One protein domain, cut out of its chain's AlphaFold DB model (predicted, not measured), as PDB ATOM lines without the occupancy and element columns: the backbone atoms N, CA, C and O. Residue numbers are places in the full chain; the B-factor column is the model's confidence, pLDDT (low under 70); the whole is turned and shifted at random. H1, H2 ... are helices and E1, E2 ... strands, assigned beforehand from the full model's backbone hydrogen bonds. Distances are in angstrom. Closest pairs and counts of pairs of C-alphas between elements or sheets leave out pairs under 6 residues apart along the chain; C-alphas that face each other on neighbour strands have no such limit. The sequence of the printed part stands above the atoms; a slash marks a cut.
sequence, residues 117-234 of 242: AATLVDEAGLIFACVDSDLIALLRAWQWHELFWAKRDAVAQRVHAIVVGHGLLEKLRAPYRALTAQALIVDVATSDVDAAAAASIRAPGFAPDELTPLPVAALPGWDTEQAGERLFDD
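This is residues 117 to 234 of the 242 residues of the protein "DUF3025 domain-containing protein" of Betaproteobacteria bacterium (UniProt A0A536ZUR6). A strongly twisted sheet of four strands runs through the domain, with H1 and H6 over one of its faces and H5 on that same face, beside the strands and only just over none of them. H2, H3 and H4 gather in a separate cluster where H2 grazes the sheet, and H7 packs on H3 at the end of the domain far from H6. The printed part has 118 residues with seven named helices and four named strands, in the order H1 E1 H2 H3 H4 E2 H5 E3 H6 E4 H7; the class is mixed, helices and strands. The sheet is mixed, in the order E2, E1, E3, E4. The whole is compact, with a radius of gyration of the C-alphas of 13.6 A and spans of 40 by 29 by 24 A.

H1, residues 117 to 124, begins at C-alpha 117 (58.474, 118.600, 111.934). E1 is residues 125 to 129, 12.3 A long. H2 is residues 133 to 140, H3 144 to 150 and H4 152 to 158. E2 is residues 160 to 163 and H5 166 to 171. E3, residues 180 to 186, is 18.1 A long and begins at C-alpha 180 (67.368, 107.775, 106.686). H6, residues 193 to 202, is 14.1 A long. E4, residues 211 to 215, is 12.8 A long. H7, residues 228 to 233, ends at C-alpha 233 (81.081, 99.744, 110.688).

E1 and E3 are parallel, with N 184 and O 126 2.8 A apart, within hydrogen-bond range. E2 and E1 are antiparallel, with N 127 and O 162 at 2.7 A. E3 and E4 are antiparallel, with N 181 and O 214 at 2.8 A. H1 and H6 on one face of the sheet make two layers, helices over one face of a sheet. H1 has a height over the sheet of 8.4 A, and H6 8.8 A. H5 is on the same face, and touches H1 at Glu 123 and Gly 167, their closest C-alphas, 4.8 A apart. H2 and H3 form a helical hairpin and touch, closest at the C-alphas of Leu 138 and Leu 147, 5.9 A. H3 and H7 touch, closest at the C-alphas of His 145 and Phe 232, 5.9 A. Each O i to N i+4 pair is within hydrogen-bond range in H1, H2, H4, H5 and H6; in H3 2 of 3 are, and in H7 0 of 2, beside 3 of 3 O i to N i+3 pairs.

The two C-alphas farthest apart, of Pro 204 and Gln 226, are 40.8 A apart. The printed part has no cut. The link E4 to H7, residues 216 to 227, is long. The mean pLDDT of the printed part is 95.0; residues 190 to 191 are under 70.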
ATOM      1  N   ALA A 117      58.668 119.958 111.426       97.12
ATOM      2  CA  ALA A 117      58.474 118.600 111.934       97.12
ATOM      3  C   ALA A 117      57.383 117.843 111.167       97.12
ATOM      4  O   ALA A 117      57.590 116.698 110.774       97.12
ATOM      5  N   ALA A 118      56.246 118.491 110.896       97.25
ATOM      6  CA  ALA A 118      55.173 117.897 110.104       97.25
ATOM      7  C   ALA A 118      55.649 117.560 108.687       97.25
ATOM      8  O   ALA A 118      55.387 116.469 108.203       97.25
ATOM      9  N   THR A 119      56.430 118.443 108.061       96.94
ATOM     10  CA  THR A 119      57.014 118.192 106.734       96.94
ATOM     11  C   THR A 119      57.984 117.007 106.771       96.94
ATOM     12  O   THR A 119      57.968 116.163 105.880       96.94
ATOM     13  N   LEU A 120      58.814 116.912 107.815       98.25
ATOM     14  CA  LEU A 120      59.738 115.794 108.010       98.25
ATOM     15  C   LEU A 120      59.010 114.460 108.202       98.25
ATOM     16  O   LEU A 120      59.418 113.466 107.604       98.25
ATOM     17  N   VAL A 121      57.940 114.430 109.002       98.50
ATOM     18  CA  VAL A 121      57.118 113.224 109.176       98.50
ATOM     19  C   VAL A 121      56.389 112.878 107.884       98.50
ATOM     20  O   VAL A 121      56.389 111.715 107.492       98.50
ATOM     21  N   ASP A 122      55.813 113.865 107.198       98.38
ATOM     22  CA  ASP A 122      55.054 113.595 105.983       98.38
ATOM     23  C   ASP A 122      55.934 113.028 104.873       98.38
ATOM     24  O   ASP A 122      55.501 112.157 104.126       98.38
ATOM     25  N   GLU A 123      57.191 113.469 104.795       98.44
ATOM     26  CA  GLU A 123      58.067 113.101 103.690       98.44
ATOM     27  C   GLU A 123      59.030 111.953 104.006       98.44
ATOM     28  O   GLU A 123      59.310 111.107 103.156       98.44
ATOM     29  N   ALA A 124      59.521 111.878 105.243       98.50
ATOM     30  CA  ALA A 124      60.512 110.895 105.672       98.50
ATOM     31  C   ALA A 124      60.135 110.158 106.967       98.50
ATOM     32  O   ALA A 124      60.979 109.472 107.546       98.50
ATOM     33  N   GLY A 125      58.894 110.286 107.436       98.50
ATOM     34  CA  GLY A 125      58.442 109.724 108.700       98.50
ATOM     35  C   GLY A 125      58.476 108.200 108.760       98.50
ATOM     36  O   GLY A 125      58.075 107.492 107.830       98.50
ATOM     37  N   LEU A 126      58.892 107.696 109.914       98.56
ATOM     38  CA  LEU A 126      58.736 106.302 110.304       98.56
ATOM     39  C   LEU A 126      58.165 106.265 111.716       98.56
ATOM     40  O   LEU A 126      58.710 106.886 112.619       98.56
ATOM     41  N   ILE A 127      57.073 105.549 111.926       98.00
ATOM     42  CA  ILE A 127      56.581 105.289 113.270       98.00
ATOM     43  C   ILE A 127      57.398 104.147 113.856       98.00
ATOM     44  O   ILE A 127      57.448 103.058 113.284       98.00
ATOM     45  N   PHE A 128      58.057 104.418 114.977       97.38
ATOM     46  CA  PHE A 128      58.737 103.429 115.801       97.38
ATOM     47  C   PHE A 128      57.805 103.096 116.968       97.38
ATOM     48  O   PHE A 128      57.869 103.728 118.025       97.38
ATOM     49  N   ALA A 129      56.878 102.167 116.737       96.50
ATOM     50  CA  ALA A 129      55.935 101.722 117.756       96.50
ATOM     51  C   ALA A 129      56.613 100.684 118.659       96.50
ATOM     52  O   ALA A 129      57.042  99.627 118.188       96.50
ATOM     53  N   CYS A 130      56.795 101.042 119.929       95.25
ATOM     54  CA  CYS A 130      57.528 100.256 120.913       95.25
ATOM     55  C   CYS A 130      57.157 100.728 122.321       95.25
ATOM     56  O   CYS A 130      57.119 101.929 122.565       95.25
ATOM     57  N   VAL A 131      56.959  99.784 123.244       94.44
ATOM     58  CA  VAL A 131      56.721 100.054 124.680       94.44
ATOM     59  C   VAL A 131      57.941  99.718 125.553       94.44
ATOM     60  O   VAL A 131      57.971  99.991 126.750       94.44
ATOM     61  N   ASP A 132      58.961  99.087 124.964       96.12
ATOM     62  CA  ASP A 132      60.197  98.713 125.652       96.12
ATOM     63  C   ASP A 132      61.112  99.938 125.803       96.12
ATOM     64  O   ASP A 132      61.710 100.423 124.834       96.12
ATOM     65  N   SER A 133      61.210 100.446 127.033       95.94
ATOM     66  CA  SER A 133      61.990 101.638 127.366       95.94
ATOM     67  C   SER A 133      63.475 101.501 127.044       95.94
ATOM     68  O   SER A 133      64.107 102.500 126.697       95.94
ATOM     69  N   ASP A 134      64.035 100.291 127.124       97.50
ATOM     70  CA  ASP A 134      65.460 100.067 126.885       97.50
ATOM     71  C   ASP A 134      65.770 100.206 125.394       97.50
ATOM     72  O   ASP A 134      66.727 100.884 125.011       97.50
ATOM     73  N   LEU A 135      64.921  99.639 124.531       97.62
ATOM     74  CA  LEU A 135      65.054  99.786 123.078       97.62
ATOM     75  C   LEU A 135      64.877 101.249 122.645       97.62
ATOM     76  O   LEU A 135      65.641 101.754 121.817       97.62
ATOM     77  N   ILE A 136      63.914 101.954 123.246       97.00
ATOM     78  CA  ILE A 136      63.680 103.385 123.009       97.00
ATOM     79  C   ILE A 136      64.898 104.218 123.426       97.00
ATOM     80  O   ILE A 136      65.311 105.126 122.698       97.00
ATOM     81  N   ALA A 137      65.495 103.921 124.583       96.81
ATOM     82  CA  ALA A 137      66.678 104.621 125.071       96.81
ATOM     83  C   ALA A 137      67.874 104.427 124.126       96.81
ATOM     84  O   ALA A 137      68.531 105.406 123.761       96.81
ATOM     85  N   LEU A 138      68.110 103.195 123.665       97.69
ATOM     86  CA  LEU A 138      69.164 102.892 122.694       97.69
ATOM     87  C   LEU A 138      68.954 103.630 121.367       97.69
ATOM     88  O   LEU A 138      69.915 104.168 120.812       97.69
ATOM     89  N   LEU A 139      67.704 103.718 120.894       97.06
ATOM     90  CA  LEU A 139      67.362 104.465 119.685       97.06
ATOM     91  C   LEU A 139      67.700 105.952 119.843       97.06
ATOM     92  O   LEU A 139      68.404 106.521 119.012       97.06
ATOM     93  N   ARG A 140      67.262 106.580 120.941       95.81
ATOM     94  CA  ARG A 140      67.520 108.005 121.226       95.81
ATOM     95  C   ARG A 140      69.008 108.328 121.406       95.81
ATOM     96  O   ARG A 140      69.434 109.456 121.125       95.81
ATOM     97  N   ALA A 141      69.783 107.353 121.879       96.31
ATOM     98  CA  ALA A 141      71.225 107.438 122.095       96.31
ATOM     99  C   ALA A 141      72.068 107.008 120.875       96.31
ATOM    100  O   ALA A 141      73.297 106.988 120.972       96.31
ATOM    101  N   TRP A 142      71.435 106.671 119.743       96.38
ATOM    102  CA  TRP A 142      72.097 106.213 118.511       96.38
ATOM    103  C   TRP A 142      73.033 105.016 118.739       96.38
ATOM    104  O   TRP A 142      74.090 104.894 118.115       96.38
ATOM    105  N   GLN A 143      72.653 104.113 119.645       97.31
ATOM    106  CA  GLN A 143      73.393 102.881 119.919       97.31
ATOM    107  C   GLN A 143      73.034 101.818 118.873       97.31
ATOM    108  O   GLN A 143      72.433 100.798 119.187       97.31
ATOM    109  N   TRP A 144      73.355 102.092 117.602       97.25
ATOM    110  CA  TRP A 144      72.851 101.329 116.453       97.25
ATOM    111  C   TRP A 144      73.186  99.842 116.500       97.25
ATOM    112  O   TRP A 144      72.296  99.023 116.307       97.25
ATOM    113  N   HIS A 145      74.448  99.505 116.775       96.94
ATOM    114  CA  HIS A 145      74.894  98.113 116.848       96.94
ATOM    115  C   HIS A 145      74.219  97.379 118.015       96.94
ATOM    116  O   HIS A 145      73.617  96.329 117.812       96.94
ATOM    117  N   GLU A 146      74.194  97.973 119.209       97.88
ATOM    118  CA  GLU A 146      73.520  97.372 120.368       97.88
ATOM    119  C   GLU A 146      72.016  97.161 120.108       97.88
ATOM    120  O   GLU A 146      71.476  96.084 120.351       97.88
ATOM    121  N   LEU A 147      71.337  98.174 119.559       97.94
ATOM    122  CA  LEU A 147      69.905  98.124 119.277       97.94
ATOM    123  C   LEU A 147      69.569  97.094 118.194       97.94
ATOM    124  O   LEU A 147      68.739  96.214 118.409       97.94
ATOM    125  N   PHE A 148      70.191  97.216 117.024       97.56
ATOM    126  CA  PHE A 148      69.758  96.516 115.818       97.56
ATOM    127  C   PHE A 148      70.542  95.237 115.517       97.56
ATOM    128  O   PHE A 148      70.072  94.428 114.719       97.56
ATOM    129  N   TRP A 149      71.688  95.012 116.168       96.31
ATOM    130  CA  TRP A 149      72.441  93.760 116.069       96.31
ATOM    131  C   TRP A 149      72.369  92.936 117.351       96.31
ATOM    132  O   TRP A 149      71.828  91.827 117.330       96.31
ATOM    133  N   ALA A 150      72.861  93.472 118.472       97.56
ATOM    134  CA  ALA A 150      72.933  92.719 119.726       97.56
ATOM    135  C   ALA A 150      71.535  92.364 120.265       97.56
ATOM    136  O   ALA A 150      71.311  91.246 120.729       97.56
ATOM    137  N   LYS A 151      70.565  93.279 120.129       97.75
ATOM    138  CA  LYS A 151      69.161  93.088 120.534       97.75
ATOM    139  C   LYS A 151      68.206  92.819 119.366       97.75
ATOM    140  O   LYS A 151      66.994  92.975 119.521       97.75
ATOM    141  N   ARG A 152      68.709  92.367 118.211       96.12
ATOM    142  CA  ARG A 152      67.910  92.193 116.980       96.12
ATOM    143  C   ARG A 152      66.649  91.335 117.158       96.12
ATOM    144  O   ARG A 152      65.616  91.659 116.581       96.12
ATOM    145  N   ASP A 153      66.711  90.283 117.978       95.88
ATOM    146  CA  ASP A 153      65.572  89.386 118.207       95.88
ATOM    147  C   ASP A 153      64.486  90.085 119.040       95.88
ATOM    148  O   ASP A 153      63.297  89.946 118.761       95.88
ATOM    149  N   ALA A 154      64.889  90.904 120.019       96.56
ATOM    150  CA  ALA A 154      63.965  91.734 120.786       96.56
ATOM    151  C   ALA A 154      63.345  92.828 119.909       96.56
ATOM    152  O   ALA A 154      62.138  93.041 119.978       96.56
ATOM    153  N   VAL A 155      64.133  93.470 119.038       96.75
ATOM    154  CA  VAL A 155      63.616  94.437 118.055       96.75
ATOM    155  C   VAL A 155      62.593  93.770 117.136       96.75
ATOM    156  O   VAL A 155      61.490  94.286 116.995       96.75
ATOM    157  N   ALA A 156      62.902  92.599 116.575       93.94
ATOM    158  CA  ALA A 156      61.989  91.880 115.686       93.94
ATOM    159  C   ALA A 156      60.657  91.491 116.357       93.94
ATOM    160  O   ALA A 156      59.642  91.374 115.675       93.94
ATOM    161  N   GLN A 157      60.652  91.288 117.678       93.62
ATOM    162  CA  GLN A 157      59.459  90.911 118.443       93.62
ATOM    163  C   GLN A 157      58.674  92.102 119.008       93.62
ATOM    164  O   GLN A 157      57.474  91.971 119.233       93.62
ATOM    165  N   ARG A 158      59.345  93.219 119.316       94.81
ATOM    166  CA  ARG A 158      58.778  94.311 120.134       94.81
ATOM    167  C   ARG A 158      58.684  95.653 119.419       94.81
ATOM    168  O   ARG A 158      58.060  96.563 119.956       94.81
ATOM    169  N   VAL A 159      59.312  95.793 118.253       95.31
ATOM    170  CA  VAL A 159      59.320  97.039 117.483       95.31
ATOM    171  C   VAL A 159      58.534  96.854 116.198       95.31
ATOM    172  O   VAL A 159      58.873  96.024 115.353       95.31
ATOM    173  N   HIS A 160      57.539  97.710 116.006       94.81
ATOM    174  CA  HIS A 160      56.819  97.821 114.746       94.81
ATOM    175  C   HIS A 160      57.242  99.106 114.039       94.81
ATOM    176  O   HIS A 160      56.845 100.210 114.410       94.81
ATOM    177  N   ALA A 161      58.090  98.946 113.023       96.12
ATOM    178  CA  ALA A 161      58.575 100.034 112.186       96.12
ATOM    179  C   ALA A 161      57.653 100.224 110.975       96.12
ATOM    180  O   ALA A 161      57.598  99.373 110.083       96.12
ATOM    181  N   ILE A 162      56.929 101.342 110.936       97.12
ATOM    182  CA  ILE A 162      55.930 101.633 109.902       97.12
ATOM    183  C   ILE A 162      56.314 102.926 109.190       97.12
ATOM    184  O   ILE A 162      56.327 103.995 109.790       97.12
ATOM    185  N   VAL A 163      56.618 102.852 107.897       98.19
ATOM    186  CA  VAL A 163      56.899 104.055 107.098       98.19
ATOM    187  C   VAL A 163      55.597 104.781 106.840       98.19
ATOM    188  O   VAL A 163      54.697 104.189 106.257       98.19
ATOM    189  N   VAL A 164      55.526 106.049 107.228       98.25
ATOM    190  CA  VAL A 164      54.401 106.956 106.939       98.25
ATOM    191  C   VAL A 164      54.836 108.152 106.091       98.25
ATOM    192  O   VAL A 164      53.995 108.870 105.564       98.25
ATOM    193  N   GLY A 165      56.146 108.342 105.920       98.50
ATOM    194  CA  GLY A 165      56.714 109.324 105.012       98.50
ATOM    195  C   GLY A 165      56.576 108.881 103.562       98.50
ATOM    196  O   GLY A 165      57.161 107.865 103.176       98.50
ATOM    197  N   HIS A 166      55.830 109.621 102.745       98.19
ATOM    198  CA  HIS A 166      55.531 109.195 101.377       98.19
ATOM    199  C   HIS A 166      56.748 109.279 100.440       98.19
ATOM    200  O   HIS A 166      56.965 108.351  99.655       98.19
ATOM    201  N   GLY A 167      57.610 110.291 100.572       97.94
ATOM    202  CA  GLY A 167      58.898 110.332  99.872       97.94
ATOM    203  C   GLY A 167      59.866 109.217 100.287       97.94
ATOM    204  O   GLY A 167      60.598 108.676  99.452       97.94
ATOM    205  N   LEU A 168      59.868 108.808 101.560       98.31
ATOM    206  CA  LEU A 168      60.621 107.636 102.017       98.31
ATOM    207  C   LEU A 168      60.051 106.345 101.418       98.31
ATOM    208  O   LEU A 168      60.814 105.524 100.909       98.31
ATOM    209  N   LEU A 169      58.728 106.183 101.416       96.69
ATOM    210  CA  LEU A 169      58.060 105.027 100.819       96.69
ATOM    211  C   LEU A 169      58.366 104.902  99.316       96.69
ATOM    212  O   LEU A 169      58.600 103.800  98.822       96.69
ATOM    213  N   GLU A 170      58.445 106.021  98.593       95.38
ATOM    214  CA  GLU A 170      58.911 106.060  97.203       95.38
ATOM    215  C   GLU A 170      60.348 105.556  97.042       95.38
ATOM    216  O   GLU A 170      60.603 104.670  96.219       95.38
ATOM    217  N   LYS A 171      61.282 106.069  97.847       96.25
ATOM    218  CA  LYS A 171      62.698 105.665  97.792       96.25
ATOM    219  C   LYS A 171      62.896 104.184  98.118       96.25
ATOM    220  O   LYS A 171      63.777 103.548  97.548       96.25
ATOM    221  N   LEU A 172      62.048 103.599  98.965       95.31
ATOM    222  CA  LEU A 172      62.115 102.183  99.351       95.31
ATOM    223  C   LEU A 172      61.726 101.198  98.235       95.31
ATOM    224  O   LEU A 172      61.844  99.986  98.422       95.31
ATOM    225  N   ARG A 173      61.319 101.677  97.051       92.56
ATOM    226  CA  ARG A 173      61.254 100.836  95.841       92.56
ATOM    227  C   ARG A 173      62.636 100.413  95.344       92.56
ATOM    228  O   ARG A 173      62.764  99.346  94.754       92.56
ATOM    229  N   ALA A 174      63.630 101.270  95.549       92.81
ATOM    230  CA  ALA A 174      65.022 101.071  95.166       92.81
ATOM    231  C   ALA A 174      65.914 101.616  96.298       92.81
ATOM    232  O   ALA A 174      66.528 102.676  96.149       92.81
ATOM    233  N   PRO A 175      65.908 100.951  97.470       93.88
ATOM    234  CA  PRO A 175      66.590 101.447  98.658       93.88
ATOM    235  C   PRO A 175      68.107 101.490  98.457       93.88
ATOM    236  O   PRO A 175      68.676 100.722  97.685       93.88
ATOM    237  N   TYR A 176      68.759 102.376  99.203       92.69
ATOM    238  CA  TYR A 176      70.212 102.489  99.285       92.69
ATOM    239  C   TYR A 176      70.622 102.649 100.751       92.69
ATOM    240  O   TYR A 176      69.844 103.146 101.568       92.69
ATOM    241  N   ARG A 177      71.852 102.253 101.084       91.88
ATOM    242  CA  ARG A 177      72.358 102.166 102.465       91.88
ATOM    243  C   ARG A 177      72.103 103.409 103.325       91.88
ATOM    244  O   ARG A 177      71.654 103.294 104.460       91.88
ATOM    245  N   ALA A 178      72.377 104.597 102.786       94.44
ATOM    246  CA  ALA A 178      72.292 105.868 103.509       94.44
ATOM    247  C   ALA A 178      70.866 106.451 103.622       94.44
ATOM    248  O   ALA A 178      70.700 107.621 103.976       94.44
ATOM    249  N   LEU A 179      69.827 105.687 103.272       96.94
ATOM    250  CA  LEU A 179      68.445 106.139 103.375       96.94
ATOM    251  C   LEU A 179      68.034 106.250 104.853       96.94
ATOM    252  O   LEU A 179      68.053 105.269 105.593       96.94
ATOM    253  N   THR A 180      67.642 107.453 105.277       97.81
ATOM    254  CA  THR A 180      67.368 107.775 106.686       97.81
ATOM    255  C   THR A 180      65.943 108.283 106.852       97.81
ATOM    256  O   THR A 180      65.531 109.226 106.175       97.81
ATOM    257  N   ALA A 181      65.207 107.667 107.772       98.44
ATOM    258  CA  ALA A 181      63.892 108.105 108.207       98.44
ATOM    259  C   ALA A 181      63.981 109.139 109.335       98.44
ATOM    260  O   ALA A 181      65.003 109.266 110.008       98.44
ATOM    261  N   GLN A 182      62.875 109.831 109.577       98.50
ATOM    262  CA  GLN A 182      62.629 110.642 110.765       98.50
ATOM    263  C   GLN A 182      61.678 109.860 111.669       98.50
ATOM    264  O   GLN A 182      60.465 109.851 111.457       98.50
ATOM    265  N   ALA A 183      62.243 109.121 112.624       98.31
ATOM    266  CA  ALA A 183      61.478 108.216 113.462       98.31
ATOM    267  C   ALA A 183      60.687 108.983 114.531       98.31
ATOM    268  O   ALA A 183      61.280 109.670 115.363       98.31
ATOM    269  N   LEU A 184      59.364 108.828 114.528       98.06
ATOM    270  CA  LEU A 184      58.471 109.247 115.602       98.06
ATOM    271  C   LEU A 184      58.218 108.043 116.511       98.06
ATOM    272  O   LEU A 184      57.661 107.035 116.076       98.06
ATOM    273  N   ILE A 185      58.641 108.144 117.767       96.69
ATOM    274  CA  ILE A 185      58.479 107.072 118.755       96.69
ATOM    275  C   ILE A 185      57.066 107.151 119.322       96.69
ATOM    276  O   ILE A 185      56.638 108.213 119.775       96.69
ATOM    277  N   VAL A 186      56.348 106.032 119.299       95.12
ATOM    278  CA  VAL A 186      54.980 105.944 119.814       95.12
ATOM    279  C   VAL A 186      54.894 104.774 120.784       95.12
ATOM    280  O   VAL A 186      55.246 103.648 120.439       95.12
ATOM    281  N   ASP A 187      54.427 105.059 121.996       91.00
ATOM    282  CA  ASP A 187      54.335 104.102 123.103       91.00
ATOM    283  C   ASP A 187      53.083 103.220 122.969       91.00
ATOM    284  O   ASP A 187      52.112 103.338 123.714       91.00
ATOM    285  N   VAL A 188      53.067 102.394 121.923       86.88
ATOM    286  CA  VAL A 188      52.021 101.401 121.653       86.88
ATOM    287  C   VAL A 188      52.641 100.138 121.069       86.88
ATOM    288  O   VAL A 188      53.670 100.191 120.397       86.88
ATOM    289  N   ALA A 189      51.991  98.996 121.296       73.12
ATOM    290  CA  ALA A 189      52.429  97.727 120.727       73.12
ATOM    291  C   ALA A 189      52.054  97.602 119.237       73.12
ATOM    292  O   ALA A 189      52.949  97.459 118.421       73.12
ATOM    293  N   THR A 190      50.775  97.679 118.838       68.88
ATOM    294  CA  THR A 190      50.378  97.568 117.408       68.88
ATOM    295  C   THR A 190      48.991  98.110 117.081       68.88
ATOM    296  O   THR A 190      48.829  98.804 116.078       68.88
ATOM    297  N   SER A 191      47.973  97.792 117.887       66.62
ATOM    298  CA  SER A 191      46.651  98.395 117.730       66.62
ATOM    299  C   SER A 191      46.757  99.884 118.059       66.62
ATOM    300  O   SER A 191      47.448 100.263 119.000       66.62
ATOM    301  N   ASP A 192      46.106 100.723 117.258       85.06
ATOM    302  CA  ASP A 192      46.012 102.175 117.458       85.06
ATOM    303  C   ASP A 192      47.255 103.010 117.105       85.06
ATOM    304  O   ASP A 192      47.301 104.192 117.442       85.06
ATOM    305  N   VAL A 193      48.223 102.465 116.351       93.75
ATOM    306  CA  VAL A 193      49.407 103.231 115.899       93.75
ATOM    307  C   VAL A 193      49.031 104.536 115.188       93.75
ATOM    308  O   VAL A 193      49.615 105.574 115.492       93.75
ATOM    309  N   ASP A 194      48.046 104.510 114.283       95.31
ATOM    310  CA  ASP A 194      47.595 105.712 113.565       95.31
ATOM    311  C   ASP A 194      47.063 106.780 114.539       95.31
ATOM    312  O   ASP A 194      47.471 107.940 114.509       95.31
ATOM    313  N   ALA A 195      46.201 106.376 115.476       95.31
ATOM    314  CA  ALA A 195      45.612 107.279 116.460       95.31
ATOM    315  C   ALA A 195      46.658 107.833 117.440       95.31
ATOM    316  O   ALA A 195      46.666 109.035 117.716       95.31
ATOM    317  N   ALA A 196      47.556 106.980 117.935       95.94
ATOM    318  CA  ALA A 196      48.587 107.355 118.893       95.94
ATOM    319  C   ALA A 196      49.641 108.281 118.266       95.94
ATOM    320  O   ALA A 196      49.955 109.329 118.828       95.94
ATOM    321  N   ALA A 197      50.112 107.977 117.053       97.12
ATOM    322  CA  ALA A 197      51.007 108.864 116.311       97.12
ATOM    323  C   ALA A 197      50.337 110.213 116.000       97.12
ATOM    324  O   ALA A 197      50.941 111.272 116.181       97.12
ATOM    325  N   ALA A 198      49.065 110.197 115.591       97.44
ATOM    326  CA  ALA A 198      48.303 111.413 115.350       97.44
ATOM    327  C   ALA A 198      48.120 112.256 116.625       97.44
ATOM    328  O   ALA A 198      48.115 113.485 116.549       97.44
ATOM    329  N   ALA A 199      47.977 111.625 117.795       95.94
ATOM    330  CA  ALA A 199      47.949 112.319 119.080       95.94
ATOM    331  C   ALA A 199      49.299 112.992 119.383       95.94
ATOM    332  O   ALA A 199      49.308 114.177 119.717       95.94
ATOM    333  N   SER A 200      50.423 112.297 119.169       95.94
ATOM    334  CA  SER A 200      51.766 112.875 119.328       95.94
ATOM    335  C   SER A 200      52.010 114.070 118.400       95.94
ATOM    336  O   SER A 200      52.538 115.086 118.838       95.94
ATOM    337  N   ILE A 201      51.562 114.005 117.141       97.44
ATOM    338  CA  ILE A 201      51.689 115.119 116.178       97.44
ATOM    339  C   ILE A 201      50.847 116.334 116.601       97.44
ATOM    340  O   ILE A 201      51.239 117.482 116.388       97.44
ATOM    341  N   ARG A 202      49.670 116.107 117.201       95.50
ATOM    342  CA  ARG A 202      48.791 117.186 117.686       95.50
ATOM    343  C   ARG A 202      49.257 117.794 119.007       95.50
ATOM    344  O   ARG A 202      48.784 118.882 119.348       95.50
ATOM    345  N   ALA A 203      50.130 117.109 119.742       94.06
ATOM    346  CA  ALA A 203      50.580 117.545 121.050       94.06
ATOM    347  C   ALA A 203      51.261 118.928 120.979       94.06
ATOM    348  O   ALA A 203      51.961 119.245 120.008       94.06
ATOM    349  N   PRO A 204      51.080 119.781 122.003       89.81
ATOM    350  CA  PRO A 204      51.866 120.999 122.133       89.81
ATOM    351  C   PRO A 204      53.363 120.671 122.150       89.81
ATOM    352  O   PRO A 204      53.780 119.709 122.786       89.81
ATOM    353  N   GLY A 205      54.172 121.484 121.473       88.88
ATOM    354  CA  GLY A 205      55.624 121.292 121.435       88.88
ATOM    355  C   GLY A 205      56.129 120.327 120.360       88.88
ATOM    356  O   GLY A 205      57.341 120.190 120.241       88.88
ATOM    357  N   PHE A 206      55.250 119.732 119.538       95.00
ATOM    358  CA  PHE A 206      55.668 118.944 118.376       95.00
ATOM    359  C   PHE A 206      56.649 119.739 117.497       95.00
ATOM    360  O   PHE A 206      56.331 120.821 116.993       95.00
ATOM    361  N   ALA A 207      57.864 119.216 117.364       95.44
ATOM    362  CA  ALA A 207      59.002 119.886 116.752       95.44
ATOM    363  C   ALA A 207      60.016 118.848 116.232       95.44
ATOM    364  O   ALA A 207      59.926 117.678 116.600       95.44
ATOM    365  N   PRO A 208      60.996 119.245 115.395       96.00
ATOM    366  CA  PRO A 208      61.916 118.295 114.773       96.00
ATOM    367  C   PRO A 208      62.762 117.509 115.780       96.00
ATOM    368  O   PRO A 208      63.139 116.382 115.492       96.00
ATOM    369  N   ASP A 209      63.021 118.074 116.962       94.50
ATOM    370  CA  ASP A 209      63.836 117.439 118.009       94.50
ATOM    371  C   ASP A 209      63.145 116.218 118.651       94.50
ATOM    372  O   ASP A 209      63.811 115.389 119.266       94.50
ATOM    373  N   GLU A 210      61.826 116.078 118.471       92.69
ATOM    374  CA  GLU A 210      61.058 114.892 118.878       92.69
ATOM    375  C   GLU A 210      61.236 113.717 117.896       92.69
ATOM    376  O   GLU A 210      60.833 112.588 118.184       92.69
ATOM    377  N   LEU A 211      61.835 113.967 116.725       97.06
ATOM    378  CA  LEU A 211      62.097 112.964 115.702       97.06
ATOM    379  C   LEU A 211      63.535 112.456 115.822       97.06
ATOM    380  O   LEU A 211      64.480 113.218 116.017       97.06
ATOM    381  N   THR A 212      63.721 111.147 115.668       96.62
ATOM    382  CA  THR A 212      65.050 110.526 115.693       96.62
ATOM    383  C   THR A 212      65.463 110.105 114.284       96.62
ATOM    384  O   THR A 212      64.813 109.234 113.706       96.62
ATOM    385  N   PRO A 213      66.545 110.661 113.708       97.00
ATOM    386  CA  PRO A 213      67.084 110.165 112.446       97.00
ATOM    387  C   PRO A 213      67.447 108.680 112.562       97.00
ATOM    388  O   PRO A 213      68.216 108.313 113.446       97.00
ATOM    389  N   LEU A 214      66.899 107.833 111.689       97.88
ATOM    390  CA  LEU A 214      67.072 106.377 111.727       97.88
ATOM    391  C   LEU A 214      67.473 105.865 110.334       97.88
ATOM    392  O   LEU A 214      66.634 105.885 109.429       97.88
ATOM    393  N   PRO A 215      68.723 105.403 110.126       97.56
ATOM    394  CA  PRO A 215      69.121 104.730 108.889       97.56
ATOM    395  C   PRO A 215      68.320 103.439 108.697       97.56
ATOM    396  O   PRO A 215      68.455 102.493 109.472       97.56
ATOM    397  N   VAL A 216      67.451 103.383 107.689       97.50
ATOM    398  CA  VAL A 216      66.414 102.336 107.603       97.50
ATOM    399  C   VAL A 216      66.978 100.947 107.315       97.50
ATOM    400  O   VAL A 216      66.344  99.957 107.664       97.50
ATOM    401  N   ALA A 217      68.189 100.865 106.757       96.81
ATOM    402  CA  ALA A 217      68.911  99.608 106.569       96.81
ATOM    403  C   ALA A 217      69.245  98.903 107.900       96.81
ATOM    404  O   ALA A 217      69.468  97.698 107.898       96.81
ATOM    405  N   ALA A 218      69.247  99.623 109.033       96.94
ATOM    406  CA  ALA A 218      69.443  99.032 110.358       96.94
ATOM    407  C   ALA A 218      68.311  98.078 110.760       96.94
ATOM    408  O   ALA A 218      68.505  97.202 111.598       96.94
ATOM    409  N   LEU A 219      67.104  98.296 110.229       96.38
ATOM    410  CA  LEU A 219      65.928  97.548 110.648       96.38
ATOM    411  C   LEU A 219      66.058  96.074 110.230       96.38
ATOM    412  O   LEU A 219      66.507  95.787 109.114       96.38
ATOM    413  N   PRO A 220      65.639  95.120 111.086       92.62
ATOM    414  CA  PRO A 220      65.720  93.702 110.760       92.62
ATOM    415  C   PRO A 220      65.059  93.375 109.413       92.62
ATOM    416  O   PRO A 220      63.869  93.617 109.214       92.62
ATOM    417  N   GLY A 221      65.840  92.822 108.480       90.81
ATOM    418  CA  GLY A 221      65.383  92.441 107.138       90.81
ATOM    419  C   GLY A 221      65.335  93.570 106.098       90.81
ATOM    420  O   GLY A 221      64.811  93.345 105.010       90.81
ATOM    421  N   TRP A 222      65.847  94.769 106.410       94.94
ATOM    422  CA  TRP A 222      65.844  95.931 105.502       94.94
ATOM    423  C   TRP A 222      67.219  96.218 104.882       94.94
ATOM    424  O   TRP A 222      67.334  97.032 103.963       94.94
ATOM    425  N   ASP A 223      68.262  95.531 105.346       92.12
ATOM    426  CA  ASP A 223      69.588  95.543 104.734       92.12
ATOM    427  C   ASP A 223      69.563  94.828 103.374       92.12
ATOM    428  O   ASP A 223      69.631  93.602 103.276       92.12
ATOM    429  N   THR A 224      69.456  95.615 102.305       87.81
ATOM    430  CA  THR A 224      69.422  95.095 100.929       87.81
ATOM    431  C   THR A 224      70.784  94.667 100.393       87.81
ATOM    432  O   THR A 224      70.839  93.885  99.443       87.81
ATOM    433  N   GLU A 225      71.872  95.119 101.015       90.44
ATOM    434  CA  GLU A 225      73.239  94.746 100.645       90.44
ATOM    435  C   GLU A 225      73.711  93.487 101.385       90.44
ATOM    436  O   GLU A 225      74.771  92.951 101.063       90.44
ATOM    437  N   GLN A 226      72.919  92.989 102.345       90.44
ATOM    438  CA  GLN A 226      73.225  91.811 103.166       90.44
ATOM    439  C   GLN A 226      74.593  91.930 103.864       90.44
ATOM    440  O   GLN A 226      75.322  90.951 104.036       90.44
ATOM    441  N   ALA A 227      74.953  93.151 104.266       91.81
ATOM    442  CA  ALA A 227      76.171  93.453 105.004       91.81
ATOM    443  C   ALA A 227      76.182  92.802 106.400       91.81
ATOM    444  O   ALA A 227      77.261  92.477 106.915       91.81
ATOM    445  N   GLY A 228      75.003  92.575 106.992       92.56
ATOM    446  CA  GLY A 228      74.855  91.961 108.311       92.56
ATOM    447  C   GLY A 228      75.445  92.851 109.405       92.56
ATOM    448  O   GLY A 228      75.248  94.060 109.397       92.56
ATOM    449  N   GLU A 229      76.212  92.282 110.336       95.50
ATOM    450  CA  GLU A 229      76.850  93.049 111.420       95.50
ATOM    451  C   GLU A 229      77.742  94.193 110.918       95.50
ATOM    452  O   GLU A 229      77.746  95.283 111.488       95.50
ATOM    453  N   ARG A 230      78.457  93.969 109.806       95.62
ATOM    454  CA  ARG A 230      79.396  94.943 109.222       95.62
ATOM    455  C   ARG A 230      78.711  96.204 108.705       95.62
ATOM    456  O   ARG A 230      79.381  97.186 108.398       95.62
ATOM    457  N   LEU A 231      77.382  96.200 108.608       95.31
ATOM    458  CA  LEU A 231      76.603  97.385 108.283       95.31
ATOM    459  C   LEU A 231      76.934  98.548 109.238       95.31
ATOM    460  O   LEU A 231      77.093  99.681 108.792       95.31
ATOM    461  N   PHE A 232      77.115  98.258 110.531       95.94
ATOM    462  CA  PHE A 232      77.350  99.261 111.576       95.94
ATOM    463  C   PHE A 232      78.795  99.792 111.640       95.94
ATOM    464  O   PHE A 232      79.070 100.718 112.411       95.94
ATOM    465  N   ASP A 233      79.705  99.245 110.826       94.81
ATOM    466  CA  ASP A 233      81.081  99.744 110.688       94.81
ATOM    467  C   ASP A 233      81.137 101.045 109.871       94.81
ATOM    468  O   ASP A 233      82.062 101.847 110.023       94.81
ATOM    469  N   ASP A 234      80.126 101.291 109.035       95.25
ATOM    470  CA  ASP A 234      79.992 102.499 108.228       95.25
ATOM    471  C   ASP A 234      79.551 103.689 109.093       95.25
ATOM    472  O   ASP A 234      78.365 103.968 109.284       95.25
TER     473      ASP A 234